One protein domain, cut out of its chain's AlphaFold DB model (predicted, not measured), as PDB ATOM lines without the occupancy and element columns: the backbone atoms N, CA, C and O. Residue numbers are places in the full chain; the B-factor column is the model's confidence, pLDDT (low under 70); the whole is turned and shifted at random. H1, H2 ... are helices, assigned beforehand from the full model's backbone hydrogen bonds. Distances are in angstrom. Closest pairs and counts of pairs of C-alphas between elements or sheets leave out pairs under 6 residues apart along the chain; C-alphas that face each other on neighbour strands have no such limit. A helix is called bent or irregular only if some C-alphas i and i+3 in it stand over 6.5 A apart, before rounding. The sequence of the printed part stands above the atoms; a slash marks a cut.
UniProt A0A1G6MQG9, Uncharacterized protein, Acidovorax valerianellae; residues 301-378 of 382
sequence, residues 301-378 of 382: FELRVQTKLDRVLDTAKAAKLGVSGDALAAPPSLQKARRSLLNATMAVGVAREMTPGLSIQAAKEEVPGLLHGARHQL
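Overview. This is residues 301 to 378 of the 382 residues of an uncharacterized protein of Acidovorax valerianellae (UniProt A0A1G6MQG9). One long helix, H4, runs through the middle as a beam; H5 crosses it over residues 343 to 352, and H1 packs on the far end of H5 at residues 374 to 375. To one side of the first residues of H4, the short helices H2 and H3 make a small head, joined to the rest by the links from H1 to H2 and from H3 to H4. The printed part has 78 residues with five named helices, H1 to H5 in that order along the chain, and no named strand; the class is all helix. The whole is only just loose, close to compact, with a radius of gyration of the C-alphas of 14.0 A and spans of 35 by 29 by 21 A.

Along the chain. H4 is residues 332 to 354, 33.4 A from C-alpha 332 at (-26.274, 13.149, -4.533) to C-alpha 354 at (-13.518, -9.349, -25.733). It is only just irregular: C-alphas 333 and 336 are 6.7 A apart. H5, residues 360 to 376, is 24.6 A long and ends with C-alpha 376 at (-4.427, 1.453, -12.483). It has a kink of 38 degrees near residue 367 and is irregular, with C-alphas 365 and 368 7.2 A apart. H1, residues 301 to 310, is 14.7 A long and begins with C-alpha 301 at (-5.078, 9.205, -21.955). H2 is residues 315 to 320, 8.6 A, and H3 residues 325 to 328, 4.9 A.

Arrangement. H4 and H5 touch, with 21 pairs of C-alphas within 8 A; the closest are those of Val 348 and Ala 363, 5.2 A apart. Their lines stand at 72 degrees, only just about perpendicular. H4 touches H5 with residues 343 to 352 alone. H1 touches H5 at residues 374 to 375 of H5 alone, the closest C-alphas being those of Gln 306 and Arg 375, 5.6 A apart. H1 and H5 run opposite ways at a steep tilt of 59 degrees. H1 and H4 only just touch, with 3 pairs of C-alphas within 8 A, at residues 339 to 343 of H4 alone; the closest C-alphas are those of Leu 309 and Asn 343, 7.3 A apart. They run opposite ways at a steep tilt of 49 degrees. The helix packing is mostly crossed: none of these three pairs is at a shallow tilt. H2 and H3 touch, their closest C-alphas being those of Thr 315 and Leu 328, 6.1 A apart. H2 is apart from H1, H4 and H5, and H3 is apart from the same three helices. Every O i to N i+4 pair is within hydrogen-bond range in H1 and H2, against 17 of 19 in H4 and 8 of 13 in H5; H3 is too short for such a pair.

Size, cuts and confidence. The two C-alphas farthest apart are those of Pro 331 and Pro 356, at 37.9 A. The C-alphas of the first and last printed residues, Phe 301 and Leu 378, are 9.4 A apart. The printed part has no cut, and the four links between the helices are tight. Mean pLDDT of the printed part is 88.7, and no printed residue is under 70; H3 has a mean of 76.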
ATOM      1  N   PHE A 301      -3.967  10.156 -21.846       96.50
ATOM      2  CA  PHE A 301      -5.078   9.205 -21.955       96.50
ATOM      3  C   PHE A 301      -5.431   8.569 -20.607       96.50
ATOM      4  O   PHE A 301      -6.592   8.606 -20.202       96.50
ATOM      5  N   GLU A 302      -4.442   8.072 -19.860       96.81
ATOM      6  CA  GLU A 302      -4.687   7.472 -18.541       96.81
ATOM      7  C   GLU A 302      -5.409   8.444 -17.586       96.81
ATOM      8  O   GLU A 302      -6.388   8.070 -16.936       96.81
ATOM      9  N   LEU A 303      -4.982   9.711 -17.533       96.19
ATOM     10  CA  LEU A 303      -5.619  10.728 -16.691       96.19
ATOM     11  C   LEU A 303      -7.063  11.026 -17.118       96.19
ATOM     12  O   LEU A 303      -7.930  11.198 -16.253       96.19
ATOM     13  N   ARG A 304      -7.353  11.060 -18.428       96.12
ATOM     14  CA  ARG A 304      -8.732  11.212 -18.928       96.12
ATOM     15  C   ARG A 304      -9.614  10.056 -18.465       96.12
ATOM     16  O   ARG A 304     -10.725  10.297 -17.989       96.12
ATOM     17  N   VAL A 305      -9.111   8.826 -18.550       96.81
ATOM     18  CA  VAL A 305      -9.821   7.606 -18.133       96.81
ATOM     19  C   VAL A 305     -10.104   7.626 -16.632       96.81
ATOM     20  O   VAL A 305     -11.252   7.441 -16.225       96.81
ATOM     21  N   GLN A 306      -9.096   7.926 -15.807       95.50
ATOM     22  CA  GLN A 306      -9.244   8.048 -14.352       95.50
ATOM     23  C   GLN A 306     -10.272   9.126 -13.982       95.50
ATOM     24  O   GLN A 306     -11.215   8.854 -13.241       95.50
ATOM     25  N   THR A 307     -10.163  10.312 -14.586       94.81
ATOM     26  CA  THR A 307     -11.111  11.415 -14.367       94.81
ATOM     27  C   THR A 307     -12.533  11.011 -14.743       94.81
ATOM     28  O   THR A 307     -13.483  11.275 -14.004       94.81
ATOM     29  N   LYS A 308     -12.710  10.346 -15.889       93.38
ATOM     30  CA  LYS A 308     -14.027   9.891 -16.330       93.38
ATOM     31  C   LYS A 308     -14.584   8.845 -15.384       93.38
ATOM     32  O   LYS A 308     -15.764   8.934 -15.062       93.38
ATOM     33  N   LEU A 309     -13.806   7.870 -14.919       91.88
ATOM     34  CA  LEU A 309     -14.286   6.852 -13.972       91.88
ATOM     35  C   LEU A 309     -14.961   7.464 -12.738       91.88
ATOM     36  O   LEU A 309     -16.002   6.951 -12.326       91.88
ATOM     37  N   ASP A 310     -14.424   8.573 -12.233       88.12
ATOM     38  CA  ASP A 310     -14.893   9.243 -11.016       88.12
ATOM     39  C   ASP A 310     -15.932  10.351 -11.271       88.12
ATOM     40  O   ASP A 310     -16.566  10.845 -10.336       88.12
ATOM     41  N   ARG A 311     -16.160  10.727 -12.537       86.62
ATOM     42  CA  ARG A 311     -17.096  11.795 -12.906       86.62
ATOM     43  C   ARG A 311     -18.550  11.394 -12.642       86.62
ATOM     44  O   ARG A 311     -18.998  10.316 -13.033       86.62
ATOM     45  N   VAL A 312     -19.322  12.315 -12.063       84.12
ATOM     46  CA  VAL A 312     -20.784  12.197 -11.966       84.12
ATOM     47  C   VAL A 312     -21.404  12.114 -13.368       84.12
ATOM     48  O   VAL A 312     -20.936  12.746 -14.314       84.12
ATOM     49  N   LEU A 313     -22.464  11.316 -13.502       80.62
ATOM     50  CA  LEU A 313     -23.231  11.202 -14.741       80.62
ATOM     51  C   LEU A 313     -23.717  12.567 -15.238       80.62
ATOM     52  O   LEU A 313     -24.298  13.345 -14.487       80.62
ATOM     53  N   ASP A 314     -23.523  12.811 -16.530       82.25
ATOM     54  CA  ASP A 314     -24.085  13.969 -17.214       82.25
ATOM     55  C   ASP A 314     -25.596  13.767 -17.389       82.25
ATOM     56  O   ASP A 314     -26.049  13.002 -18.246       82.25
ATOM     57  N   THR A 315     -26.377  14.427 -16.536       79.56
ATOM     58  CA  THR A 315     -27.838  14.312 -16.512       79.56
ATOM     59  C   THR A 315     -28.486  14.912 -17.754       79.56
ATOM     60  O   THR A 315     -29.495  14.385 -18.211       79.56
ATOM     61  N   ALA A 316     -27.891  15.943 -18.360       82.00
ATOM     62  CA  ALA A 316     -28.395  16.533 -19.597       82.00
ATOM     63  C   ALA A 316     -28.206  15.577 -20.782       82.00
ATOM     64  O   ALA A 316     -29.118  15.387 -21.588       82.00
ATOM     65  N   LYS A 317     -27.043  14.920 -20.872       82.81
ATOM     66  CA  LYS A 317     -26.808  13.873 -21.876       82.81
ATOM     67  C   LYS A 317     -27.724  12.668 -21.653       82.81
ATOM     68  O   LYS A 317     -28.272  12.145 -22.616       82.81
ATOM     69  N   ALA A 318     -27.918  12.248 -20.405       80.56
ATOM     70  CA  ALA A 318     -28.810  11.142 -20.070       80.56
ATOM     71  C   ALA A 318     -30.287  11.457 -20.391       80.56
ATOM     72  O   ALA A 318     -30.976  10.607 -20.948       80.56
ATOM     73  N   ALA A 319     -30.751  12.687 -20.141       83.69
ATOM     74  CA  ALA A 319     -32.094  13.135 -20.523       83.69
ATOM     75  C   ALA A 319     -32.313  13.064 -22.041       83.69
ATOM     76  O   ALA A 319     -33.335  12.558 -22.498       83.69
ATOM     77  N   LYS A 320     -31.320  13.491 -22.836       87.38
ATOM     78  CA  LYS A 320     -31.357  13.371 -24.306       87.38
ATOM     79  C   LYS A 320     -31.436  11.919 -24.793       87.38
ATOM     80  O   LYS A 320     -31.918  11.681 -25.891       87.38
ATOM     81  N   LEU A 321     -30.970  10.966 -23.985       82.56
ATOM     82  CA  LEU A 321     -31.051   9.527 -24.251       82.56
ATOM     83  C   LEU A 321     -32.335   8.884 -23.690       82.56
ATOM     84  O   LEU A 321     -32.443   7.661 -23.674       82.56
ATOM     85  N   GLY A 322     -33.300   9.685 -23.225       82.75
ATOM     86  CA  GLY A 322     -34.606   9.206 -22.768       82.75
ATOM     87  C   GLY A 322     -34.646   8.714 -21.320       82.75
ATOM     88  O   GLY A 322     -35.627   8.087 -20.923       82.75
ATOM     89  N   VAL A 323     -33.618   8.984 -20.505       80.50
ATOM     90  CA  VAL A 323     -33.678   8.695 -19.063       80.50
ATOM     91  C   VAL A 323     -34.688   9.643 -18.410       80.50
ATOM     92  O   VAL A 323     -34.580  10.859 -18.566       80.50
ATOM     93  N   SER A 324     -35.669   9.094 -17.686       81.56
ATOM     94  CA  SER A 324     -36.758   9.883 -17.095       81.56
ATOM     95  C   SER A 324     -36.250  10.913 -16.080       81.56
ATOM     96  O   SER A 324     -35.254  10.685 -15.392       81.56
ATOM     97  N   GLY A 325     -36.964  12.037 -15.951       77.00
ATOM     98  CA  GLY A 325     -36.632  13.101 -14.997       77.00
ATOM     99  C   GLY A 325     -36.507  12.594 -13.558       77.00
ATOM    100  O   GLY A 325     -35.530  12.915 -12.886       77.00
ATOM    101  N   ASP A 326     -37.402  11.700 -13.129       78.00
ATOM    102  CA  ASP A 326     -37.356  11.063 -11.804       78.00
ATOM    103  C   ASP A 326     -36.097  10.199 -11.628       78.00
ATOM    104  O   ASP A 326     -35.413  10.242 -10.601       78.00
ATOM    105  N   ALA A 327     -35.711   9.468 -12.679       72.19
ATOM    106  CA  ALA A 327     -34.463   8.717 -12.726       72.19
ATOM    107  C   ALA A 327     -33.227   9.611 -12.910       72.19
ATOM    108  O   ALA A 327     -32.111   9.107 -12.849       72.19
ATOM    109  N   LEU A 328     -33.362  10.927 -13.071       75.56
ATOM    110  CA  LEU A 328     -32.248  11.877 -13.066       75.56
ATOM    111  C   LEU A 328     -32.179  12.662 -11.755       75.56
ATOM    112  O   LEU A 328     -31.075  12.859 -11.253       75.56
ATOM    113  N   ALA A 329     -33.320  12.953 -11.133       76.25
ATOM    114  CA  ALA A 329     -33.476  13.721  -9.897       76.25
ATOM    115  C   ALA A 329     -33.040  13.000  -8.602       76.25
ATOM    116  O   ALA A 329     -33.354  13.468  -7.508       76.25
ATOM    117  N   ALA A 330     -32.319  11.874  -8.672       70.19
ATOM    118  CA  ALA A 330     -31.897  11.198  -7.444       70.19
ATOM    119  C   ALA A 330     -30.940  12.043  -6.603       70.19
ATOM    120  O   ALA A 330     -30.123  12.797  -7.147       70.19
ATOM    121  N   PRO A 331     -30.969  11.828  -5.277       79.12
ATOM    122  CA  PRO A 331     -30.081  12.505  -4.356       79.12
ATOM    123  C   PRO A 331     -28.598  12.292  -4.709       79.12
ATOM    124  O   PRO A 331     -28.225  11.245  -5.253       79.12
ATOM    125  N   PRO A 332     -27.721  13.246  -4.336       73.12
ATOM    126  CA  PRO A 332     -26.274  13.149  -4.533       73.12
ATOM    127  C   PRO A 332     -25.656  11.829  -4.049       73.12
ATOM    128  O   PRO A 332     -24.741  11.304  -4.681       73.12
ATOM    129  N   SER A 333     -26.211  11.234  -2.986       74.19
ATOM    130  CA  SER A 333     -25.796   9.930  -2.453       74.19
ATOM    131  C   SER A 333     -25.901   8.781  -3.468       74.19
ATOM    132  O   SER A 333     -25.121   7.832  -3.398       74.19
ATOM    133  N   LEU A 334     -26.804   8.871  -4.453       81.69
ATOM    134  CA  LEU A 334     -26.989   7.861  -5.502       81.69
ATOM    135  C   LEU A 334     -26.209   8.162  -6.788       81.69
ATOM    136  O   LEU A 334     -26.081   7.283  -7.643       81.69
ATOM    137  N   GLN A 335     -25.636   9.357  -6.940       79.50
ATOM    138  CA  GLN A 335     -24.876   9.724  -8.142       79.50
ATOM    139  C   GLN A 335     -23.650   8.822  -8.342       79.50
ATOM    140  O   GLN A 335     -23.401   8.347  -9.453       79.50
ATOM    141  N   LYS A 336     -22.934   8.514  -7.252       80.88
ATOM    142  CA  LYS A 336     -21.797   7.584  -7.270       80.88
ATOM    143  C   LYS A 336     -22.234   6.165  -7.641       80.88
ATOM    144  O   LYS A 336     -21.616   5.550  -8.504       80.88
ATOM    145  N   ALA A 337     -23.333   5.679  -7.057       83.56
ATOM    146  CA  ALA A 337     -23.882   4.356  -7.362       83.56
ATOM    147  C   ALA A 337     -24.275   4.227  -8.843       83.56
ATOM    148  O   ALA A 337     -23.963   3.223  -9.482       83.56
ATOM    149  N   ARG A 338     -24.877   5.268  -9.429       85.62
ATOM    150  CA  ARG A 338     -25.212   5.290 -10.860       85.62
ATOM    151  C   ARG A 338     -23.975   5.284 -11.751       85.62
ATOM    152  O   ARG A 338     -23.956   4.562 -12.745       85.62
ATOM    153  N   ARG A 339     -22.933   6.051 -11.406       87.81
ATOM    154  CA  ARG A 339     -21.665   6.019 -12.153       87.81
ATOM    155  C   ARG A 339     -21.028   4.632 -12.085       87.81
ATOM    156  O   ARG A 339     -20.620   4.109 -13.119       87.81
ATOM    157  N   SER A 340     -21.002   4.018 -10.904       88.00
ATOM    158  CA  SER A 340     -20.531   2.642 -10.724       88.00
ATOM    159  C   SER A 340     -21.332   1.644 -11.559       88.00
ATOM    160  O   SER A 340     -20.726   0.797 -12.209       88.00
ATOM    161  N   LEU A 341     -22.663   1.770 -11.607       90.00
ATOM    162  CA  LEU A 341     -23.513   0.911 -12.432       90.00
ATOM    163  C   LEU A 341     -23.236   1.099 -13.928       90.00
ATOM    164  O   LEU A 341     -23.079   0.113 -14.634       90.00
ATOM    165  N   LEU A 342     -23.108   2.341 -14.412       90.50
ATOM    166  CA  LEU A 342     -22.739   2.608 -15.806       90.50
ATOM    167  C   LEU A 342     -21.384   1.972 -16.151       90.50
ATOM    168  O   LEU A 342     -21.266   1.295 -17.170       90.50
ATOM    169  N   ASN A 343     -20.378   2.156 -15.294       93.88
ATOM    170  CA  ASN A 343     -19.059   1.554 -15.479       93.88
ATOM    171  C   ASN A 343     -19.134   0.019 -15.501       93.88
ATOM    172  O   ASN A 343     -18.489  -0.603 -16.342       93.88
ATOM    173  N   ALA A 344     -19.954  -0.586 -14.638       94.62
ATOM    174  CA  ALA A 344     -20.180  -2.028 -14.623       94.62
ATOM    175  C   ALA A 344     -20.879  -2.522 -15.899       94.62
ATOM    176  O   ALA A 344     -20.448  -3.514 -16.481       94.62
ATOM    177  N   THR A 345     -21.904  -1.815 -16.382       94.56
ATOM    178  CA  THR A 345     -22.589  -2.147 -17.641       94.56
ATOM    179  C   THR A 345     -21.636  -2.066 -18.832       94.56
ATOM    180  O   THR A 345     -21.612  -2.980 -19.655       94.56
ATOM    181  N   MET A 346     -20.803  -1.019 -18.902       95.06
ATOM    182  CA  MET A 346     -19.760  -0.909 -19.929       95.06
ATOM    183  C   MET A 346     -18.765  -2.071 -19.840       95.06
ATOM    184  O   MET A 346     -18.465  -2.684 -20.858       95.06
ATOM    185  N   ALA A 347     -18.305  -2.416 -18.634       96.38
ATOM    186  CA  ALA A 347     -17.370  -3.519 -18.424       96.38
ATOM    187  C   ALA A 347     -17.957  -4.880 -18.825       96.38
ATOM    188  O   ALA A 347     -17.255  -5.674 -19.442       96.38
ATOM    189  N   VAL A 348     -19.244  -5.137 -18.562       96.25
ATOM    190  CA  VAL A 348     -19.933  -6.340 -19.063       96.25
ATOM    191  C   VAL A 348     -19.955  -6.361 -20.593       96.25
ATOM    192  O   VAL A 348     -19.697  -7.405 -21.190       96.25
ATOM    193  N   GLY A 349     -20.243  -5.223 -21.234       94.56
ATOM    194  CA  GLY A 349     -20.195  -5.094 -22.692       94.56
ATOM    195  C   GLY A 349     -18.807  -5.418 -23.247       94.56
ATOM    196  O   GLY A 349     -18.675  -6.298 -24.092       94.56
ATOM    197  N   VAL A 350     -17.771  -4.781 -22.694       95.31
ATOM    198  CA  VAL A 350     -16.369  -5.019 -23.068       95.31
ATOM    199  C   VAL A 350     -15.968  -6.474 -22.843       95.31
ATOM    200  O   VAL A 350     -15.366  -7.066 -23.728       95.31
ATOM    201  N   ALA A 351     -16.321  -7.086 -21.710       94.06
ATOM    202  CA  ALA A 351     -15.975  -8.477 -21.425       94.06
ATOM    203  C   ALA A 351     -16.537  -9.441 -22.482       94.06
ATOM    204  O   ALA A 351     -15.837 -10.346 -22.939       94.06
ATOM    205  N   ARG A 352     -17.790  -9.224 -22.900       93.31
ATOM    206  CA  ARG A 352     -18.466 -10.050 -23.911       93.31
ATOM    207  C   ARG A 352     -17.932  -9.814 -25.316       93.31
ATOM    208  O   ARG A 352     -17.758 -10.774 -26.059       93.31
ATOM    209  N   GLU A 353     -17.625  -8.570 -25.662       91.94
ATOM    210  CA  GLU A 353     -16.989  -8.239 -26.939       91.94
ATOM    211  C   GLU A 353     -15.567  -8.834 -27.005       91.94
ATOM    212  O   GLU A 353     -15.132  -9.414 -28.006       91.94
ATOM    213  N   MET A 354     -14.853  -8.783 -25.876       91.19
ATOM    214  CA  MET A 354     -13.518  -9.349 -25.733       91.19
ATOM    215  C   MET A 354     -13.498 -10.886 -25.706       91.19
ATOM    216  O   MET A 354     -12.466 -11.491 -25.988       91.19
ATOM    217  N   THR A 355     -14.626 -11.532 -25.411       90.12
ATOM    218  CA  THR A 355     -14.742 -12.994 -25.332       90.12
ATOM    219  C   THR A 355     -16.062 -13.456 -25.954       90.12
ATOM    220  O   THR A 355     -17.070 -13.581 -25.253       90.12
ATOM    221  N   PRO A 356     -16.072 -13.745 -27.271       86.00
ATOM    222  CA  PRO A 356     -17.263 -14.234 -27.954       86.00
ATOM    223  C   PRO A 356     -17.847 -15.471 -27.262       86.00
ATOM    224  O   PRO A 356     -17.126 -16.408 -26.926       86.00
ATOM    225  N   GLY A 357     -19.162 -15.467 -27.039       88.62
ATOM    226  CA  GLY A 357     -19.869 -16.546 -26.339       88.62
ATOM    227  C   GLY A 357     -19.874 -16.440 -24.809       88.62
ATOM    228  O   GLY A 357     -20.507 -17.269 -24.158       88.62
ATOM    229  N   LEU A 358     -19.238 -15.421 -24.212       91.50
ATOM    230  CA  LEU A 358     -19.283 -15.208 -22.765       91.50
ATOM    231  C   LEU A 358     -20.708 -14.856 -22.305       91.50
ATOM    232  O   LEU A 358     -21.347 -13.921 -22.810       91.50
ATOM    233  N   SER A 359     -21.213 -15.617 -21.330       93.88
ATOM    234  CA  SER A 359     -22.525 -15.366 -20.732       93.88
ATOM    235  C   SER A 359     -22.518 -14.054 -19.945       93.88
ATOM    236  O   SER A 359     -21.478 -13.599 -19.472       93.88
ATOM    237  N   ILE A 360     -23.691 -13.442 -19.758       94.50
ATOM    238  CA  ILE A 360     -23.812 -12.217 -18.950       94.50
ATOM    239  C   ILE A 360     -23.323 -12.461 -17.517       94.50
ATOM    240  O   ILE A 360     -22.664 -11.602 -16.939       94.50
ATOM    241  N   GLN A 361     -23.624 -13.630 -16.946       94.25
ATOM    242  CA  GLN A 361     -23.230 -13.945 -15.577       94.25
ATOM    243  C   GLN A 361     -21.708 -14.082 -15.443       94.25
ATOM    244  O   GLN A 361     -21.145 -13.479 -14.537       94.25
ATOM    245  N   ALA A 362     -21.044 -14.764 -16.381       91.38
ATOM    246  CA  ALA A 362     -19.584 -14.852 -16.398       91.38
ATOM    247  C   ALA A 362     -18.932 -13.479 -16.662       91.38
ATOM    248  O   ALA A 362     -17.978 -13.099 -15.995       91.38
ATOM    249  N   ALA A 363     -19.500 -12.671 -17.562       92.75
ATOM    250  CA  ALA A 363     -19.010 -11.318 -17.832       92.75
ATOM    251  C   ALA A 363     -19.067 -10.396 -16.600       92.75
ATOM    252  O   ALA A 363     -18.210  -9.530 -16.436       92.75
ATOM    253  N   LYS A 364     -20.055 -10.578 -15.713       94.88
ATOM    254  CA  LYS A 364     -20.150  -9.820 -14.453       94.88
ATOM    255  C   LYS A 364     -18.989 -10.112 -13.503       94.88
ATOM    256  O   LYS A 364     -18.582  -9.210 -12.777       94.88
ATOM    257  N   GLU A 365     -18.460 -11.333 -13.512       94.31
ATOM    258  CA  GLU A 365     -17.331 -11.732 -12.660       94.31
ATOM    259  C   GLU A 365     -16.031 -11.018 -13.063       94.31
ATOM    260  O   GLU A 365     -15.174 -10.767 -12.218       94.31
ATOM    261  N   GLU A 366     -15.910 -10.594 -14.324       93.31
ATOM    262  CA  GLU A 366     -14.736  -9.875 -14.827       93.31
ATOM    263  C   GLU A 366     -14.734  -8.368 -14.530       93.31
ATOM    264  O   GLU A 366     -13.686  -7.718 -14.592       93.31
ATOM    265  N   VAL A 367     -15.893  -7.792 -14.189       95.12
ATOM    266  CA  VAL A 367     -16.070  -6.340 -14.017       95.12
ATOM    267  C   VAL A 367     -15.049  -5.718 -13.053       95.12
ATOM    268  O   VAL A 367     -14.455  -4.699 -13.420       95.12
ATOM    269  N   PRO A 368     -14.794  -6.273 -11.846       95.69
ATOM    270  CA  PRO A 368     -13.828  -5.678 -10.927       95.69
ATOM    271  C   PRO A 368     -12.413  -5.628 -11.516       95.69
ATOM    272  O   PRO A 368     -11.725  -4.618 -11.360       95.69
ATOM    273  N   GLY A 369     -12.005  -6.687 -12.224       94.12
ATOM    274  CA  GLY A 369     -10.694  -6.790 -12.861       94.12
ATOM    275  C   GLY A 369     -10.511  -5.757 -13.969       94.12
ATOM    276  O   GLY A 369      -9.551  -4.995 -13.929       94.12
ATOM    277  N   LEU A 370     -11.477  -5.656 -14.888       94.75
ATOM    278  CA  LEU A 370     -11.436  -4.701 -16.002       94.75
ATOM    279  C   LEU A 370     -11.402  -3.246 -15.526       94.75
ATOM    280  O   LEU A 370     -10.628  -2.433 -16.031       94.75
ATOM    281  N   LEU A 371     -12.225  -2.901 -14.530       96.38
ATOM    282  CA  LEU A 371     -12.245  -1.546 -13.976       96.38
ATOM    283  C   LEU A 371     -10.959  -1.221 -13.213       96.38
ATOM    284  O   LEU A 371     -10.467  -0.094 -13.297       96.38
ATOM    285  N   HIS A 372     -10.402  -2.189 -12.481       95.44
ATOM    286  CA  HIS A 372      -9.107  -2.024 -11.826       95.44
ATOM    287  C   HIS A 372      -7.989  -1.820 -12.854       95.44
ATOM    288  O   HIS A 372      -7.184  -0.898 -12.713       95.44
ATOM    289  N   GLY A 373      -7.964  -2.647 -13.898       94.44
ATOM    290  CA  GLY A 373      -6.981  -2.600 -14.969       94.44
ATOM    291  C   GLY A 373      -6.989  -1.271 -15.719       94.44
ATOM    292  O   GLY A 373      -5.977  -0.567 -15.756       94.44
ATOM    293  N   ALA A 374      -8.164  -0.850 -16.193       95.56
ATOM    294  CA  ALA A 374      -8.344   0.436 -16.864       95.56
ATOM    295  C   ALA A 374      -7.971   1.640 -15.980       95.56
ATOM    296  O   ALA A 374      -7.491   2.652 -16.487       95.56
ATOM    297  N   ARG A 375      -8.170   1.558 -14.656       94.94
ATOM    298  CA  ARG A 375      -7.821   2.656 -13.741       94.94
ATOM    299  C   ARG A 375      -6.332   2.696 -13.398       94.94
ATOM    300  O   ARG A 375      -5.781   3.784 -13.244       94.94
ATOM    301  N   HIS A 376      -5.700   1.538 -13.206       94.00
ATOM    302  CA  HIS A 376      -4.427   1.453 -12.483       94.00
ATOM    303  C   HIS A 376      -3.305   0.708 -13.202       94.00
ATOM    304  O   HIS A 376      -2.177   0.735 -12.707       94.00
ATOM    305  N   GLN A 377      -3.589   0.005 -14.300       92.31
ATOM    306  CA  GLN A 377      -2.635  -0.916 -14.929       92.31
ATOM    307  C   GLN A 377      -2.232  -0.506 -16.350       92.31
ATOM    308  O   GLN A 377      -1.253  -1.045 -16.859       92.31
ATOM    309  N   LEU A 378      -2.897   0.485 -16.960       92.19
ATOM    310  CA  LEU A 378      -2.614   0.930 -18.337       92.19
ATOM    311  C   LEU A 378      -1.144   1.278 -18.588       92.19
ATOM    312  O   LEU A 378      -0.636   1.057 -19.684       92.19
TER     313      LEU A 378